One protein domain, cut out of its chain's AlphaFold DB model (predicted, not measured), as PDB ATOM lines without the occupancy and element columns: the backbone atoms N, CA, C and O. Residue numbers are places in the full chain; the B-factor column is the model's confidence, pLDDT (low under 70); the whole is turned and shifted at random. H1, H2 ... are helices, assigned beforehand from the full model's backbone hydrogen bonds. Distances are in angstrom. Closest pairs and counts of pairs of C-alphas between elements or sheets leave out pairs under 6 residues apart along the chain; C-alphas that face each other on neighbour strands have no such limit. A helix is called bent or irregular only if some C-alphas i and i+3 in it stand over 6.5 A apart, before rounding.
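What this domain is: This is residues 23 to 69 and 80 to 140 of the 282 residues of an uncharacterized protein of Mitosporidium daphniae (UniProt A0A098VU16). Two long helices, H3 and bent H4, run side by side, opposite ways. H5 packs on H4b, H6 on H5, and H1 and H2 make a corner before H3. The printed part has 108 residues, six named helices in order and no named strand: all helix. It is loose, radius of gyration of the C-alphas 17.6 A, spanning 55 by 36 by 21 A.

How they stand to each other: H1, residues 23 to 32, touches H2, 35 to 38, only at the corner. H3, 42 to 69, touches H4a, 80 to 96; look at C-alphas 52 and 93, the closest, 5.2 A apart. H4, by its hydrogen bonds one helix, is bent, C-alphas 96 and 99 being 6.6 A apart; H3 is only just irregular, 6.8 A from C-alpha 47 to 50. H4b, 99 to 108, touches H5, 115 to 125, which touches H6, 130 to 137. Every O i to N i+4 pair is within hydrogen-bond range in H1, H4b, H5 and H6.

Where its parts are: Find C-alpha 23 at (216.158, 5.802, 153.597); H3 runs 40.7 A, and H6 ends at C-alpha 137, (196.778, -1.128, 166.960).

The domain as a whole: Residues 70 to 79 are cut out, C-alphas 69 and 80 being 15.8 A apart; residues 23 to 33, among others, have pLDDT under 70.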
ATOM      1  N   CYS A  23     217.533   5.863 154.097       52.88
ATOM      2  CA  CYS A  23     216.158   5.802 153.597       52.88
ATOM      3  C   CYS A  23     216.126   5.629 152.076       52.88
ATOM      4  O   CYS A  23     215.352   4.817 151.571       52.88
ATOM      5  N   CYS A  24     216.994   6.332 151.342       52.44
ATOM      6  CA  CYS A  24     217.149   6.129 149.906       52.44
ATOM      7  C   CYS A  24     217.625   4.714 149.609       52.44
ATOM      8  O   CYS A  24     217.026   4.081 148.763       52.44
ATOM      9  N   ARG A  25     218.629   4.169 150.303       54.25
ATOM     10  CA  ARG A  25     219.118   2.796 150.087       54.25
ATOM     11  C   ARG A  25     218.076   1.740 150.432       54.25
ATOM     12  O   ARG A  25     217.969   0.761 149.704       54.25
ATOM     13  N   GLN A  26     217.310   1.914 151.503       60.00
ATOM     14  CA  GLN A  26     216.231   0.997 151.881       60.00
ATOM     15  C   GLN A  26     215.059   1.086 150.901       60.00
ATOM     16  O   GLN A  26     214.582   0.052 150.440       60.00
ATOM     17  N   GLY A  27     214.667   2.295 150.493       59.12
ATOM     18  CA  GLY A  27     213.686   2.511 149.430       59.12
ATOM     19  C   GLY A  27     214.162   1.972 148.079       59.12
ATOM     20  O   GLY A  27     213.406   1.312 147.374       59.12
ATOM     21  N   LEU A  28     215.439   2.150 147.742       61.19
ATOM     22  CA  LEU A  28     216.043   1.606 146.530       61.19
ATOM     23  C   LEU A  28     216.069   0.081 146.594       61.19
ATOM     24  O   LEU A  28     215.702  -0.553 145.622       61.19
ATOM     25  N   ARG A  29     216.416  -0.529 147.735       60.03
ATOM     26  CA  ARG A  29     216.324  -1.987 147.939       60.03
ATOM     27  C   ARG A  29     214.882  -2.491 147.817       60.03
ATOM     28  O   ARG A  29     214.671  -3.554 147.240       60.03
ATOM     29  N   ALA A  30     213.896  -1.724 148.284       58.50
ATOM     30  CA  ALA A  30     212.476  -2.028 148.107       58.50
ATOM     31  C   ALA A  30     212.051  -2.017 146.630       58.50
ATOM     32  O   ALA A  30     211.284  -2.878 146.200       58.50
ATOM     33  N   ILE A  31     212.569  -1.055 145.862       60.31
ATOM     34  CA  ILE A  31     212.328  -0.898 144.421       60.31
ATOM     35  C   ILE A  31     213.082  -1.971 143.618       60.31
ATOM     36  O   ILE A  31     212.524  -2.560 142.696       60.31
ATOM     37  N   VAL A  32     214.324  -2.279 144.003       59.59
ATOM     38  CA  VAL A  32     215.174  -3.329 143.412       59.59
ATOM     39  C   VAL A  32     214.589  -4.723 143.675       59.59
ATOM     40  O   VAL A  32     214.720  -5.605 142.834       59.59
ATOM     41  N   GLY A  33     213.845  -4.909 144.772       63.81
ATOM     42  CA  GLY A  33     213.011  -6.093 145.023       63.81
ATOM     43  C   GLY A  33     211.790  -6.238 144.094       63.81
ATOM     44  O   GLY A  33     210.983  -7.152 144.277       63.81
ATOM     45  N   GLY A  34     211.637  -5.347 143.109       70.31
ATOM     46  CA  GLY A  34     210.580  -5.339 142.104       70.31
ATOM     47  C   GLY A  34     209.336  -4.548 142.518       70.31
ATOM     48  O   GLY A  34     209.169  -4.137 143.669       70.31
ATOM     49  N   LEU A  35     208.396  -4.384 141.577       67.31
ATOM     50  CA  LEU A  35     207.137  -3.642 141.780       67.31
ATOM     51  C   LEU A  35     206.362  -4.128 143.019       67.31
ATOM     52  O   LEU A  35     205.758  -3.343 143.746       67.31
ATOM     53  N   ARG A  36     206.435  -5.425 143.327       65.56
ATOM     54  CA  ARG A  36     205.756  -6.038 144.477       65.56
ATOM     55  C   ARG A  36     206.271  -5.530 145.834       65.56
ATOM     56  O   ARG A  36     205.497  -5.494 146.789       65.56
ATOM     57  N   GLY A  37     207.543  -5.129 145.922       66.75
ATOM     58  CA  GLY A  37     208.135  -4.521 147.118       66.75
ATOM     59  C   GLY A  37     207.645  -3.089 147.332       66.75
ATOM     60  O   GLY A  37     207.198  -2.751 148.430       66.75
ATOM     61  N   ALA A  38     207.615  -2.291 146.260       68.44
ATOM     62  CA  ALA A  38     207.129  -0.910 146.277       68.44
ATOM     63  C   ALA A  38     205.649  -0.799 146.705       68.44
ATOM     64  O   ALA A  38     205.284   0.096 147.467       68.44
ATOM     65  N   TYR A  39     204.803  -1.752 146.295       70.50
ATOM     66  CA  TYR A  39     203.375  -1.793 146.654       70.50
ATOM     67  C   TYR A  39     203.056  -2.658 147.886       70.50
ATOM     68  O   TYR A  39     201.890  -2.963 148.148       70.50
ATOM     69  N   SER A  40     204.058  -3.047 148.679       66.75
ATOM     70  CA  SER A  40     203.909  -4.049 149.746       66.75
ATOM     71  C   SER A  40     202.904  -3.692 150.858       66.75
ATOM     72  O   SER A  40     202.430  -4.604 151.535       66.75
ATOM     73  N   GLY A  41     202.504  -2.423 151.009       68.50
ATOM     74  CA  GLY A  41     201.461  -1.956 151.940       68.50
ATOM     75  C   GLY A  41     200.111  -1.581 151.304       68.50
ATOM     76  O   GLY A  41     199.160  -1.297 152.031       68.50
ATOM     77  N   LEU A  42     200.002  -1.595 149.970       76.94
ATOM     78  CA  LEU A  42     198.805  -1.155 149.243       76.94
ATOM     79  C   LEU A  42     197.536  -1.963 149.587       76.94
ATOM     80  O   LEU A  42     196.492  -1.339 149.779       76.94
ATOM     81  N   PRO A  43     197.584  -3.306 149.748       79.56
ATOM     82  CA  PRO A  43     196.381  -4.083 150.047       79.56
ATOM     83  C   PRO A  43     195.697  -3.680 151.359       79.56
ATOM     84  O   PRO A  43     194.474  -3.611 151.413       79.56
ATOM     85  N   ALA A  44     196.470  -3.362 152.406       75.38
ATOM     86  CA  ALA A  44     195.911  -2.914 153.685       75.38
ATOM     87  C   ALA A  44     195.185  -1.571 153.547       75.38
ATOM     88  O   ALA A  44     194.118  -1.383 154.121       75.38
ATOM     89  N   THR A  45     195.755  -0.649 152.766       76.38
ATOM     90  CA  THR A  45     195.137   0.653 152.503       76.38
ATOM     91  C   THR A  45     193.851   0.498 151.699       76.38
ATOM     92  O   THR A  45     192.831   1.039 152.110       76.38
ATOM     93  N   LEU A  46     193.867  -0.287 150.615       80.81
ATOM     94  CA  LEU A  46     192.695  -0.489 149.754       80.81
ATOM     95  C   LEU A  46     191.505  -1.089 150.509       80.81
ATOM     96  O   LEU A  46     190.382  -0.620 150.344       80.81
ATOM     97  N   LEU A  47     191.751  -2.077 151.376       84.62
ATOM     98  CA  LEU A  47     190.700  -2.699 152.189       84.62
ATOM     99  C   LEU A  47     190.010  -1.706 153.133       84.62
ATOM    100  O   LEU A  47     188.844  -1.890 153.474       84.62
ATOM    101  N   VAL A  48     190.714  -0.653 153.551       82.88
ATOM    102  CA  VAL A  48     190.201   0.339 154.500       82.88
ATOM    103  C   VAL A  48     189.692   1.616 153.828       82.88
ATOM    104  O   VAL A  48     188.877   2.326 154.416       82.88
ATOM    105  N   SER A  49     190.073   1.892 152.581       81.25
ATOM    106  CA  SER A  49     189.609   3.075 151.849       81.25
ATOM    107  C   SER A  49     188.083   3.145 151.736       81.25
ATOM    108  O   SER A  49     187.505   4.179 152.063       81.25
ATOM    109  N   CYS A  50     187.420   2.049 151.351       86.75
ATOM    110  CA  CYS A  50     185.960   2.009 151.218       86.75
ATOM    111  C   CYS A  50     185.218   2.261 152.548       86.75
ATOM    112  O   CYS A  50     184.404   3.184 152.597       86.75
ATOM    113  N   PRO A  51     185.485   1.520 153.645       87.69
ATOM    114  CA  PRO A  51     184.789   1.759 154.912       87.69
ATOM    115  C   PRO A  51     185.142   3.116 155.536       87.69
ATOM    116  O   PRO A  51     184.289   3.739 156.165       87.69
ATOM    117  N   SER A  52     186.367   3.612 155.339       81.56
ATOM    118  CA  SER A  52     186.755   4.948 155.806       81.56
ATOM    119  C   SER A  52     185.972   6.047 155.082       81.56
ATOM    120  O   SER A  52     185.468   6.958 155.736       81.56
ATOM    121  N   ALA A  53     185.799   5.929 153.760       80.81
ATOM    122  CA  ALA A  53     184.980   6.853 152.979       80.81
ATOM    123  C   ALA A  53     183.499   6.790 153.381       80.81
ATOM    124  O   ALA A  53     182.867   7.831 153.536       80.81
ATOM    125  N   ALA A  54     182.956   5.592 153.619       86.88
ATOM    126  CA  ALA A  54     181.573   5.435 154.069       86.88
ATOM    127  C   ALA A  54     181.315   6.162 155.399       86.88
ATOM    128  O   ALA A  54     180.354   6.918 155.509       86.88
ATOM    129  N   ILE A  55     182.204   6.002 156.386       88.50
ATOM    130  CA  ILE A  55     182.094   6.717 157.668       88.50
ATOM    131  C   ILE A  55     182.252   8.220 157.483       88.50
ATOM    132  O   ILE A  55     181.523   8.984 158.113       88.50
ATOM    133  N   PHE A  56     183.178   8.654 156.626       84.50
ATOM    134  CA  PHE A  56     183.358  10.067 156.316       84.50
ATOM    135  C   PHE A  56     182.053  10.692 155.801       84.50
ATOM    136  O   PHE A  56     181.584  11.674 156.368       84.50
ATOM    137  N   PHE A  57     181.426  10.098 154.781       85.06
ATOM    138  CA  PHE A  57     180.175  10.624 154.223       85.06
ATOM    139  C   PHE A  57     179.007  10.524 155.207       85.06
ATOM    140  O   PHE A  57     178.289  11.501 155.387       85.06
ATOM    141  N   TYR A  58     178.873   9.401 155.915       90.12
ATOM    142  CA  TYR A  58     177.818   9.220 156.914       90.12
ATOM    143  C   TYR A  58     177.889  10.268 158.033       90.12
ATOM    144  O   TYR A  58     176.899  10.909 158.377       90.12
ATOM    145  N   THR A  59     179.080  10.481 158.597       86.44
ATOM    146  CA  THR A  59     179.270  11.464 159.675       86.44
ATOM    147  C   THR A  59     179.114  12.898 159.182       86.44
ATOM    148  O   THR A  59     178.592  13.737 159.917       86.44
ATOM    149  N   TYR A  60     179.495  13.176 157.934       84.62
ATOM    150  CA  TYR A  60     179.260  14.463 157.285       84.62
ATOM    151  C   TYR A  60     177.765  14.765 157.107       84.62
ATOM    152  O   TYR A  60     177.322  15.868 157.429       84.62
ATOM    153  N   GLU A  61     176.973  13.804 156.630       86.31
ATOM    154  CA  GLU A  61     175.518  13.956 156.485       86.31
ATOM    155  C   GLU A  61     174.838  14.152 157.841       86.31
ATOM    156  O   GLU A  61     174.111  15.128 158.025       86.31
ATOM    157  N   MET A  62     175.178  13.312 158.823       88.06
ATOM    158  CA  MET A  62     174.667  13.419 160.191       88.06
ATOM    159  C   MET A  62     174.934  14.803 160.797       88.06
ATOM    160  O   MET A  62     174.047  15.404 161.402       88.06
ATOM    161  N   MET A  63     176.147  15.335 160.620       82.81
ATOM    162  CA  MET A  63     176.487  16.680 161.081       82.81
ATOM    163  C   MET A  63     175.661  17.749 160.367       82.81
ATOM    164  O   MET A  63     175.053  18.594 161.022       82.81
ATOM    165  N   ASN A  64     175.573  17.697 159.037       81.38
ATOM    166  CA  ASN A  64     174.789  18.666 158.273       81.38
ATOM    167  C   ASN A  64     173.316  18.699 158.679       81.38
ATOM    168  O   ASN A  64     172.728  19.778 158.718       81.38
ATOM    169  N   ASP A  65     172.718  17.552 158.982       84.12
ATOM    170  CA  ASP A  65     171.310  17.490 159.362       84.12
ATOM    171  C   ASP A  65     171.065  18.080 160.758       84.12
ATOM    172  O   ASP A  65     170.115  18.848 160.935       84.12
ATOM    173  N   ILE A  66     171.983  17.863 161.706       81.81
ATOM    174  CA  ILE A  66     171.972  18.546 163.013       81.81
ATOM    175  C   ILE A  66     172.066  20.068 162.837       81.81
ATOM    176  O   ILE A  66     171.367  20.822 163.519       81.81
ATOM    177  N   PHE A  67     172.894  20.546 161.906       75.06
ATOM    178  CA  PHE A  67     173.039  21.980 161.651       75.06
ATOM    179  C   PHE A  67     171.837  22.590 160.927       75.06
ATOM    180  O   PHE A  67     171.446  23.713 161.243       75.06
ATOM    181  N   LYS A  68     171.219  21.868 159.984       75.25
ATOM    182  CA  LYS A  68     169.988  22.313 159.310       75.25
ATOM    183  C   LYS A  68     168.830  22.463 160.296       75.25
ATOM    184  O   LYS A  68     168.094  23.438 160.193       75.25
ATOM    185  N   ALA A  69     168.707  21.551 161.260       73.94
ATOM    186  CA  ALA A  69     167.661  21.591 162.281       73.94
ATOM    187  C   ALA A  69     167.773  22.796 163.239       73.94
ATOM    188  O   ALA A  69     166.784  23.173 163.854       73.94
ATOM    189  N   LEU A  80     181.907  28.570 162.214       65.06
ATOM    190  CA  LEU A  80     182.222  27.643 163.319       65.06
ATOM    191  C   LEU A  80     181.617  26.262 163.070       65.06
ATOM    192  O   LEU A  80     182.263  25.252 163.327       65.06
ATOM    193  N   ILE A  81     180.412  26.220 162.501       68.25
ATOM    194  CA  ILE A  81     179.758  24.980 162.071       68.25
ATOM    195  C   ILE A  81     180.631  24.229 161.054       68.25
ATOM    196  O   ILE A  81     180.870  23.024 161.189       68.25
ATOM    197  N   SER A  82     181.157  24.945 160.055       70.31
ATOM    198  CA  SER A  82     182.058  24.356 159.064       70.31
ATOM    199  C   SER A  82     183.381  23.887 159.677       70.31
ATOM    200  O   SER A  82     183.859  22.820 159.298       70.31
ATOM    201  N   SER A  83     183.924  24.601 160.669       71.25
ATOM    202  CA  SER A  83     185.145  24.205 161.378       71.25
ATOM    203  C   SER A  83     184.945  22.940 162.216       71.25
ATOM    204  O   SER A  83     185.726  22.001 162.100       71.25
ATOM    205  N   VAL A  84     183.862  22.862 162.997       75.06
ATOM    206  CA  VAL A  84     183.554  21.683 163.830       75.06
ATOM    207  C   VAL A  84     183.342  20.444 162.960       75.06
ATOM    208  O   VAL A  84     183.861  19.371 163.263       75.06
ATOM    209  N   THR A  85     182.634  20.593 161.839       76.50
ATOM    210  CA  THR A  85     182.437  19.494 160.883       76.50
ATOM    211  C   THR A  85     183.760  19.066 160.245       76.50
ATOM    212  O   THR A  85     184.013  17.870 160.099       76.50
ATOM    213  N   ALA A  86     184.620  20.030 159.892       71.00
ATOM    214  CA  ALA A  86     185.921  19.776 159.278       71.00
ATOM    215  C   ALA A  86     186.885  19.008 160.196       71.00
ATOM    216  O   ALA A  86     187.776  18.334 159.690       71.00
ATOM    217  N   GLU A  87     186.701  19.067 161.514       80.00
ATOM    218  CA  GLU A  87     187.522  18.336 162.483       80.00
ATOM    219  C   GLU A  87     186.882  17.004 162.901       80.00
ATOM    220  O   GLU A  87     187.546  15.966 162.882       80.00
ATOM    221  N   LEU A  88     185.583  16.991 163.225       83.44
ATOM    222  CA  LEU A  88     184.906  15.810 163.771       83.44
ATOM    223  C   LEU A  88     184.781  14.666 162.754       83.44
ATOM    224  O   LEU A  88     184.969  13.499 163.100       83.44
ATOM    225  N   VAL A  89     184.511  14.990 161.488       81.50
ATOM    226  CA  VAL A  89     184.347  13.985 160.427       81.50
ATOM    227  C   VAL A  89     185.655  13.204 160.183       81.50
ATOM    228  O   VAL A  89     185.635  11.965 160.241       81.50
ATOM    229  N   PRO A  90     186.827  13.853 159.992       76.25
ATOM    230  CA  PRO A  90     188.107  13.147 159.911       76.25
ATOM    231  C   PRO A  90     188.453  12.324 161.152       76.25
ATOM    232  O   PRO A  90     189.043  11.251 161.005       76.25
ATOM    233  N   LEU A  91     188.079  12.780 162.355       84.81
ATOM    234  CA  LEU A  91     188.298  12.024 163.592       84.81
ATOM    235  C   LEU A  91     187.572  10.677 163.546       84.81
ATOM    236  O   LEU A  91     188.204   9.641 163.758       84.81
ATOM    237  N   CYS A  92     186.289  10.663 163.187       85.50
ATOM    238  CA  CYS A  92     185.517   9.426 163.058       85.50
ATOM    239  C   CYS A  92     186.108   8.490 161.993       85.50
ATOM    240  O   CYS A  92     186.304   7.300 162.247       85.50
ATOM    241  N   ALA A  93     186.477   9.024 160.826       82.38
ATOM    242  CA  ALA A  93     187.101   8.233 159.764       82.38
ATOM    243  C   ALA A  93     188.488   7.683 160.169       82.38
ATOM    244  O   ALA A  93     188.893   6.601 159.727       82.38
ATOM    245  N   SER A  94     189.221   8.400 161.029       80.00
ATOM    246  CA  SER A  94     190.558   8.013 161.493       80.00
ATOM    247  C   SER A  94     190.560   6.783 162.408       80.00
ATOM    248  O   SER A  94     191.565   6.073 162.446       80.00
ATOM    249  N   VAL A  95     189.442   6.472 163.076       86.56
ATOM    250  CA  VAL A  95     189.310   5.288 163.946       86.56
ATOM    251  C   VAL A  95     189.522   4.000 163.148       86.56
ATOM    252  O   VAL A  95     190.349   3.174 163.520       86.56
ATOM    253  N   ILE A  96     188.858   3.853 161.999       86.38
ATOM    254  CA  ILE A  96     189.024   2.661 161.147       86.38
ATOM    255  C   ILE A  96     190.349   2.695 160.378       86.38
ATOM    256  O   ILE A  96     190.968   1.658 160.137       86.38
ATOM    257  N   ARG A  97     190.820   3.890 160.013       80.19
ATOM    258  CA  ARG A  97     192.062   4.062 159.251       80.19
ATOM    259  C   ARG A  97     193.315   3.705 160.052       80.19
ATOM    260  O   ARG A  97     194.254   3.145 159.490       80.19
ATOM    261  N   THR A  98     193.345   4.023 161.345       80.12
ATOM    262  CA  THR A  98     194.566   3.946 162.166       80.12
ATOM    263  C   THR A  98     195.183   2.541 162.218       80.12
ATOM    264  O   THR A  98     196.368   2.426 161.904       80.12
ATOM    265  N   PRO A  99     194.432   1.455 162.492       81.12
ATOM    266  CA  PRO A  99     194.993   0.102 162.494       81.12
ATOM    267  C   PRO A  99     195.644  -0.296 161.160       81.12
ATOM    268  O   PRO A  99     196.720  -0.894 161.144       81.12
ATOM    269  N   ALA A 100     195.027   0.062 160.029       81.81
ATOM    270  CA  ALA A 100     195.574  -0.245 158.710       81.81
ATOM    271  C   ALA A 100     196.831   0.567 158.386       81.81
ATOM    272  O   ALA A 100     197.754   0.034 157.770       81.81
ATOM    273  N   GLU A 101     196.906   1.821 158.837       74.44
ATOM    274  CA  GLU A 101     198.118   2.637 158.714       74.44
ATOM    275  C   GLU A 101     199.291   2.030 159.497       74.44
ATOM    276  O   GLU A 101     200.395   1.953 158.961       74.44
ATOM    277  N   ILE A 102     199.068   1.508 160.708       75.12
ATOM    278  CA  ILE A 102     200.127   0.844 161.489       75.12
ATOM    279  C   ILE A 102     200.628  -0.427 160.788       75.12
ATOM    280  O   ILE A 102     201.837  -0.643 160.664       75.12
ATOM    281  N   VAL A 103     199.719  -1.257 160.268       77.12
ATOM    282  CA  VAL A 103     200.087  -2.475 159.523       77.12
ATOM    283  C   VAL A 103     200.864  -2.128 158.251       77.12
ATOM    284  O   VAL A 103     201.881  -2.758 157.948       77.12
ATOM    285  N   LYS A 104     200.413  -1.107 157.516       75.56
ATOM    286  CA  LYS A 104     201.086  -0.598 156.319       75.56
ATOM    287  C   LYS A 104     202.497  -0.113 156.640       75.56
ATOM    288  O   LYS A 104     203.429  -0.518 155.953       75.56
ATOM    289  N   GLN A 105     202.665   0.691 157.690       69.75
ATOM    290  CA  GLN A 105     203.967   1.214 158.111       69.75
ATOM    291  C   GLN A 105     204.942   0.086 158.464       69.75
ATOM    292  O   GLN A 105     206.071   0.081 157.979       69.75
ATOM    293  N   ARG A 106     204.496  -0.930 159.214       72.38
ATOM    294  CA  ARG A 106     205.322  -2.109 159.540       72.38
ATOM    295  C   ARG A 106     205.733  -2.912 158.311       72.38
ATOM    296  O   ARG A 106     206.839  -3.441 158.243       72.38
ATOM    297  N   ARG A 107     204.837  -3.014 157.333       71.81
ATOM    298  CA  ARG A 107     205.093  -3.730 156.084       71.81
ATOM    299  C   ARG A 107     206.044  -2.963 155.162       71.81
ATOM    300  O   ARG A 107     206.924  -3.582 154.574       71.81
ATOM    301  N   GLN A 108     205.903  -1.640 155.082       65.06
ATOM    302  CA  GLN A 108     206.791  -0.752 154.319       65.06
ATOM    303  C   GLN A 108     208.176  -0.605 154.960       65.06
ATOM    304  O   GLN A 108     209.151  -0.392 154.252       65.06
ATOM    305  N   ALA A 109     208.285  -0.814 156.272       63.94
ATOM    306  CA  ALA A 109     209.563  -0.957 156.964       63.94
ATOM    307  C   ALA A 109     210.264  -2.311 156.691       63.94
ATOM    308  O   ALA A 109     211.276  -2.606 157.313       63.94
ATOM    309  N   HIS A 110     209.740  -3.151 155.782       59.97
ATOM    310  CA  HIS A 110     210.288  -4.464 155.400       59.97
ATOM    311  C   HIS A 110     210.455  -5.485 156.538       59.97
ATOM    312  O   HIS A 110     211.124  -6.501 156.369       59.97
ATOM    313  N   LEU A 111     209.770  -5.283 157.664       57.44
ATOM    314  CA  LEU A 111     209.881  -6.142 158.850       57.44
ATOM    315  C   LEU A 111     209.237  -7.517 158.669       57.44
ATOM    316  O   LEU A 111     209.595  -8.481 159.337       57.44
ATOM    317  N   PHE A 112     208.271  -7.616 157.759       64.12
ATOM    318  CA  PHE A 112     207.504  -8.833 157.524       64.12
ATOM    319  C   PHE A 112     207.358  -9.072 156.036       64.12
ATOM    320  O   PHE A 112     207.136  -8.117 155.299       64.12
ATOM    321  N   GLY A 113     207.391 -10.341 155.614       67.38
ATOM    322  CA  GLY A 113     207.174 -10.791 154.232       67.38
ATOM    323  C   GLY A 113     205.714 -10.744 153.751       67.38
ATOM    324  O   GLY A 113     205.466 -10.852 152.549       67.38
ATOM    325  N   SER A 114     204.747 -10.514 154.650       75.81
ATOM    326  CA  SER A 114     203.315 -10.412 154.341       75.81
ATOM    327  C   SER A 114     202.605  -9.417 155.265       75.81
ATOM    328  O   SER A 114     202.923  -9.320 156.449       75.81
ATOM    329  N   THR A 115     201.597  -8.723 154.733       76.81
ATOM    330  CA  THR A 115     200.689  -7.840 155.486       76.81
ATOM    331  C   THR A 115     199.963  -8.598 156.599       76.81
ATOM    332  O   THR A 115     199.821  -8.086 157.706       76.81
ATOM    333  N   TYR A 116     199.569  -9.850 156.338       79.00
ATOM    334  CA  TYR A 116     198.935 -10.707 157.340       79.00
ATOM    335  C   TYR A 116     199.902 -11.070 158.469       79.00
ATOM    336  O   TYR A 116     199.511 -11.075 159.630       79.00
ATOM    337  N   ALA A 117     201.176 -11.320 158.151       78.31
ATOM    338  CA  ALA A 117     202.188 -11.609 159.163       78.31
ATOM    339  C   ALA A 117     202.426 -10.399 160.080       78.31
ATOM    340  O   ALA A 117     202.458 -10.571 161.293       78.31
ATOM    341  N   ALA A 118     202.485  -9.184 159.523       75.12
ATOM    342  CA  ALA A 118     202.605  -7.950 160.304       75.12
ATOM    343  C   ALA A 118     201.396  -7.716 161.230       75.12
ATOM    344  O   ALA A 118     201.558  -7.314 162.381       75.12
ATOM    345  N   PHE A 119     200.183  -7.992 160.742       80.88
ATOM    346  CA  PHE A 119     198.961  -7.896 161.544       80.88
ATOM    347  C   PHE A 119     198.900  -8.968 162.641       80.88
ATOM    348  O   PHE A 119     198.584  -8.674 163.790       80.88
ATOM    349  N   ASN A 120     199.245 -10.212 162.310       81.12
ATOM    350  CA  ASN A 120     199.244 -11.313 163.266       81.12
ATOM    351  C   ASN A 120     200.332 -11.133 164.338       81.12
ATOM    352  O   ASN A 120     200.111 -11.493 165.487       81.12
ATOM    353  N   ASP A 121     201.478 -10.537 163.993       77.19
ATOM    354  CA  ASP A 121     202.532 -10.173 164.948       77.19
ATOM    355  C   ASP A 121     202.043  -9.138 165.970       77.19
ATOM    356  O   ASP A 121     202.236  -9.330 167.168       77.19
ATOM    357  N   LEU A 122     201.320  -8.101 165.526       72.88
ATOM    358  CA  LEU A 122     200.686  -7.114 166.413       72.88
ATOM    359  C   LEU A 122     199.721  -7.764 167.415       72.88
ATOM    360  O   LEU A 122     199.695  -7.382 168.584       72.88
ATOM    361  N   LEU A 123     198.953  -8.759 166.966       74.38
ATOM    362  CA  LEU A 123     198.009  -9.483 167.818       74.38
ATOM    363  C   LEU A 123     198.699 -10.488 168.753       74.38
ATOM    364  O   LEU A 123     198.251 -10.676 169.881       74.38
ATOM    365  N   LYS A 124     199.790 -11.126 168.308       71.56
ATOM    366  CA  LYS A 124     200.475 -12.205 169.042       71.56
ATOM    367  C   LYS A 124     201.555 -11.725 170.011       71.56
ATOM    368  O   LYS A 124     201.700 -12.321 171.075       71.56
ATOM    369  N   LYS A 125     202.324 -10.680 169.675       60.47
ATOM    370  CA  LYS A 125     203.385 -10.143 170.553       60.47
ATOM    371  C   LYS A 125     202.840  -9.408 171.772       60.47
ATOM    372  O   LYS A 125     203.534  -9.306 172.780       60.47
ATOM    373  N   ALA A 126     201.602  -8.925 171.718       60.03
ATOM    374  CA  ALA A 126     200.930  -8.362 172.879       60.03
ATOM    375  C   ALA A 126     200.526  -9.488 173.853       60.03
ATOM    376  O   ALA A 126     199.383  -9.941 173.880       60.03
ATOM    377  N   LYS A 127     201.485  -9.947 174.669       49.81
ATOM    378  CA  LYS A 127     201.220 -10.795 175.837       49.81
ATOM    379  C   LYS A 127     200.294 -10.028 176.792       49.81
ATOM    380  O   LYS A 127     200.726  -9.082 177.441       49.81
ATOM    381  N   GLY A 128     199.016 -10.402 176.845       60.19
ATOM    382  CA  GLY A 128     198.021  -9.773 177.717       60.19
ATOM    383  C   GLY A 128     196.585  -9.869 177.192       60.19
ATOM    384  O   GLY A 128     196.331 -10.410 176.115       60.19
ATOM    385  N   SER A 129     195.640  -9.329 177.969       68.00
ATOM    386  CA  SER A 129     194.212  -9.263 177.623       68.00
ATOM    387  C   SER A 129     193.965  -8.567 176.279       68.00
ATOM    388  O   SER A 129     194.714  -7.676 175.879       68.00
ATOM    389  N   ARG A 130     192.851  -8.909 175.614       68.25
ATOM    390  CA  ARG A 130     192.421  -8.368 174.303       68.25
ATOM    391  C   ARG A 130     192.487  -6.833 174.211       68.25
ATOM    392  O   ARG A 130     192.774  -6.284 173.155       68.25
ATOM    393  N   MET A 131     192.297  -6.144 175.334       65.12
ATOM    394  CA  MET A 131     192.390  -4.686 175.454       65.12
ATOM    395  C   MET A 131     193.809  -4.134 175.209       65.12
ATOM    396  O   MET A 131     193.962  -3.095 174.571       65.12
ATOM    397  N   VAL A 132     194.853  -4.850 175.644       67.44
ATOM    398  CA  VAL A 132     196.263  -4.474 175.422       67.44
ATOM    399  C   VAL A 132     196.639  -4.650 173.948       67.44
ATOM    400  O   VAL A 132     197.315  -3.799 173.379       67.44
ATOM    401  N   GLN A 133     196.134  -5.707 173.304       69.00
ATOM    402  CA  GLN A 133     196.319  -5.956 171.868       69.00
ATOM    403  C   GLN A 133     195.673  -4.849 171.022       69.00
ATOM    404  O   GLN A 133     196.301  -4.309 170.113       69.00
ATOM    405  N   CYS A 134     194.443  -4.447 171.365       71.31
ATOM    406  CA  CYS A 134     193.774  -3.321 170.716       71.31
ATOM    407  C   CYS A 134     194.549  -2.013 170.915       71.31
ATOM    408  O   CYS A 134     194.738  -1.276 169.954       71.31
ATOM    409  N   SER A 135     195.061  -1.744 172.119       69.81
ATOM    410  CA  SER A 135     195.847  -0.532 172.397       69.81
ATOM    411  C   SER A 135     197.068  -0.388 171.471       69.81
ATOM    412  O   SER A 135     197.349   0.703 170.977       69.81
ATOM    413  N   GLN A 136     197.738  -1.496 171.126       70.69
ATOM    414  CA  GLN A 136     198.877  -1.479 170.197       70.69
ATOM    415  C   GLN A 136     198.484  -1.109 168.756       70.69
ATOM    416  O   GLN A 136     199.246  -0.425 168.076       70.69
ATOM    417  N   LEU A 137     197.291  -1.501 168.290       74.88
ATOM    418  CA  LEU A 137     196.778  -1.128 166.960       74.88
ATOM    419  C   LEU A 137     196.448   0.367 166.848       74.88
ATOM    420  O   LEU A 137     196.463   0.919 165.750       74.88
ATOM    421  N   TYR A 138     196.185   1.020 167.980       75.62
ATOM    422  CA  TYR A 138     195.950   2.461 168.075       75.62
ATOM    423  C   TYR A 138     197.172   3.225 168.614       75.62
ATOM    424  O   TYR A 138     197.081   4.426 168.890       75.62
ATOM    425  N   ARG A 139     198.344   2.577 168.725       66.62
ATOM    426  CA  ARG A 139     199.595   3.227 169.137       66.62
ATOM    427  C   ARG A 139     200.036   4.200 168.045       66.62
ATOM    428  O   ARG A 139     200.616   3.818 167.037       66.62
ATOM    429  N   GLY A 140     199.709   5.476 168.238       66.00
ATOM    430  CA  GLY A 140     199.869   6.517 167.220       66.00
ATOM    431  C   GLY A 140     198.580   7.249 166.843       66.00
ATOM    432  O   GLY A 140     198.635   8.159 166.020       66.00
TER     433      GLY A 140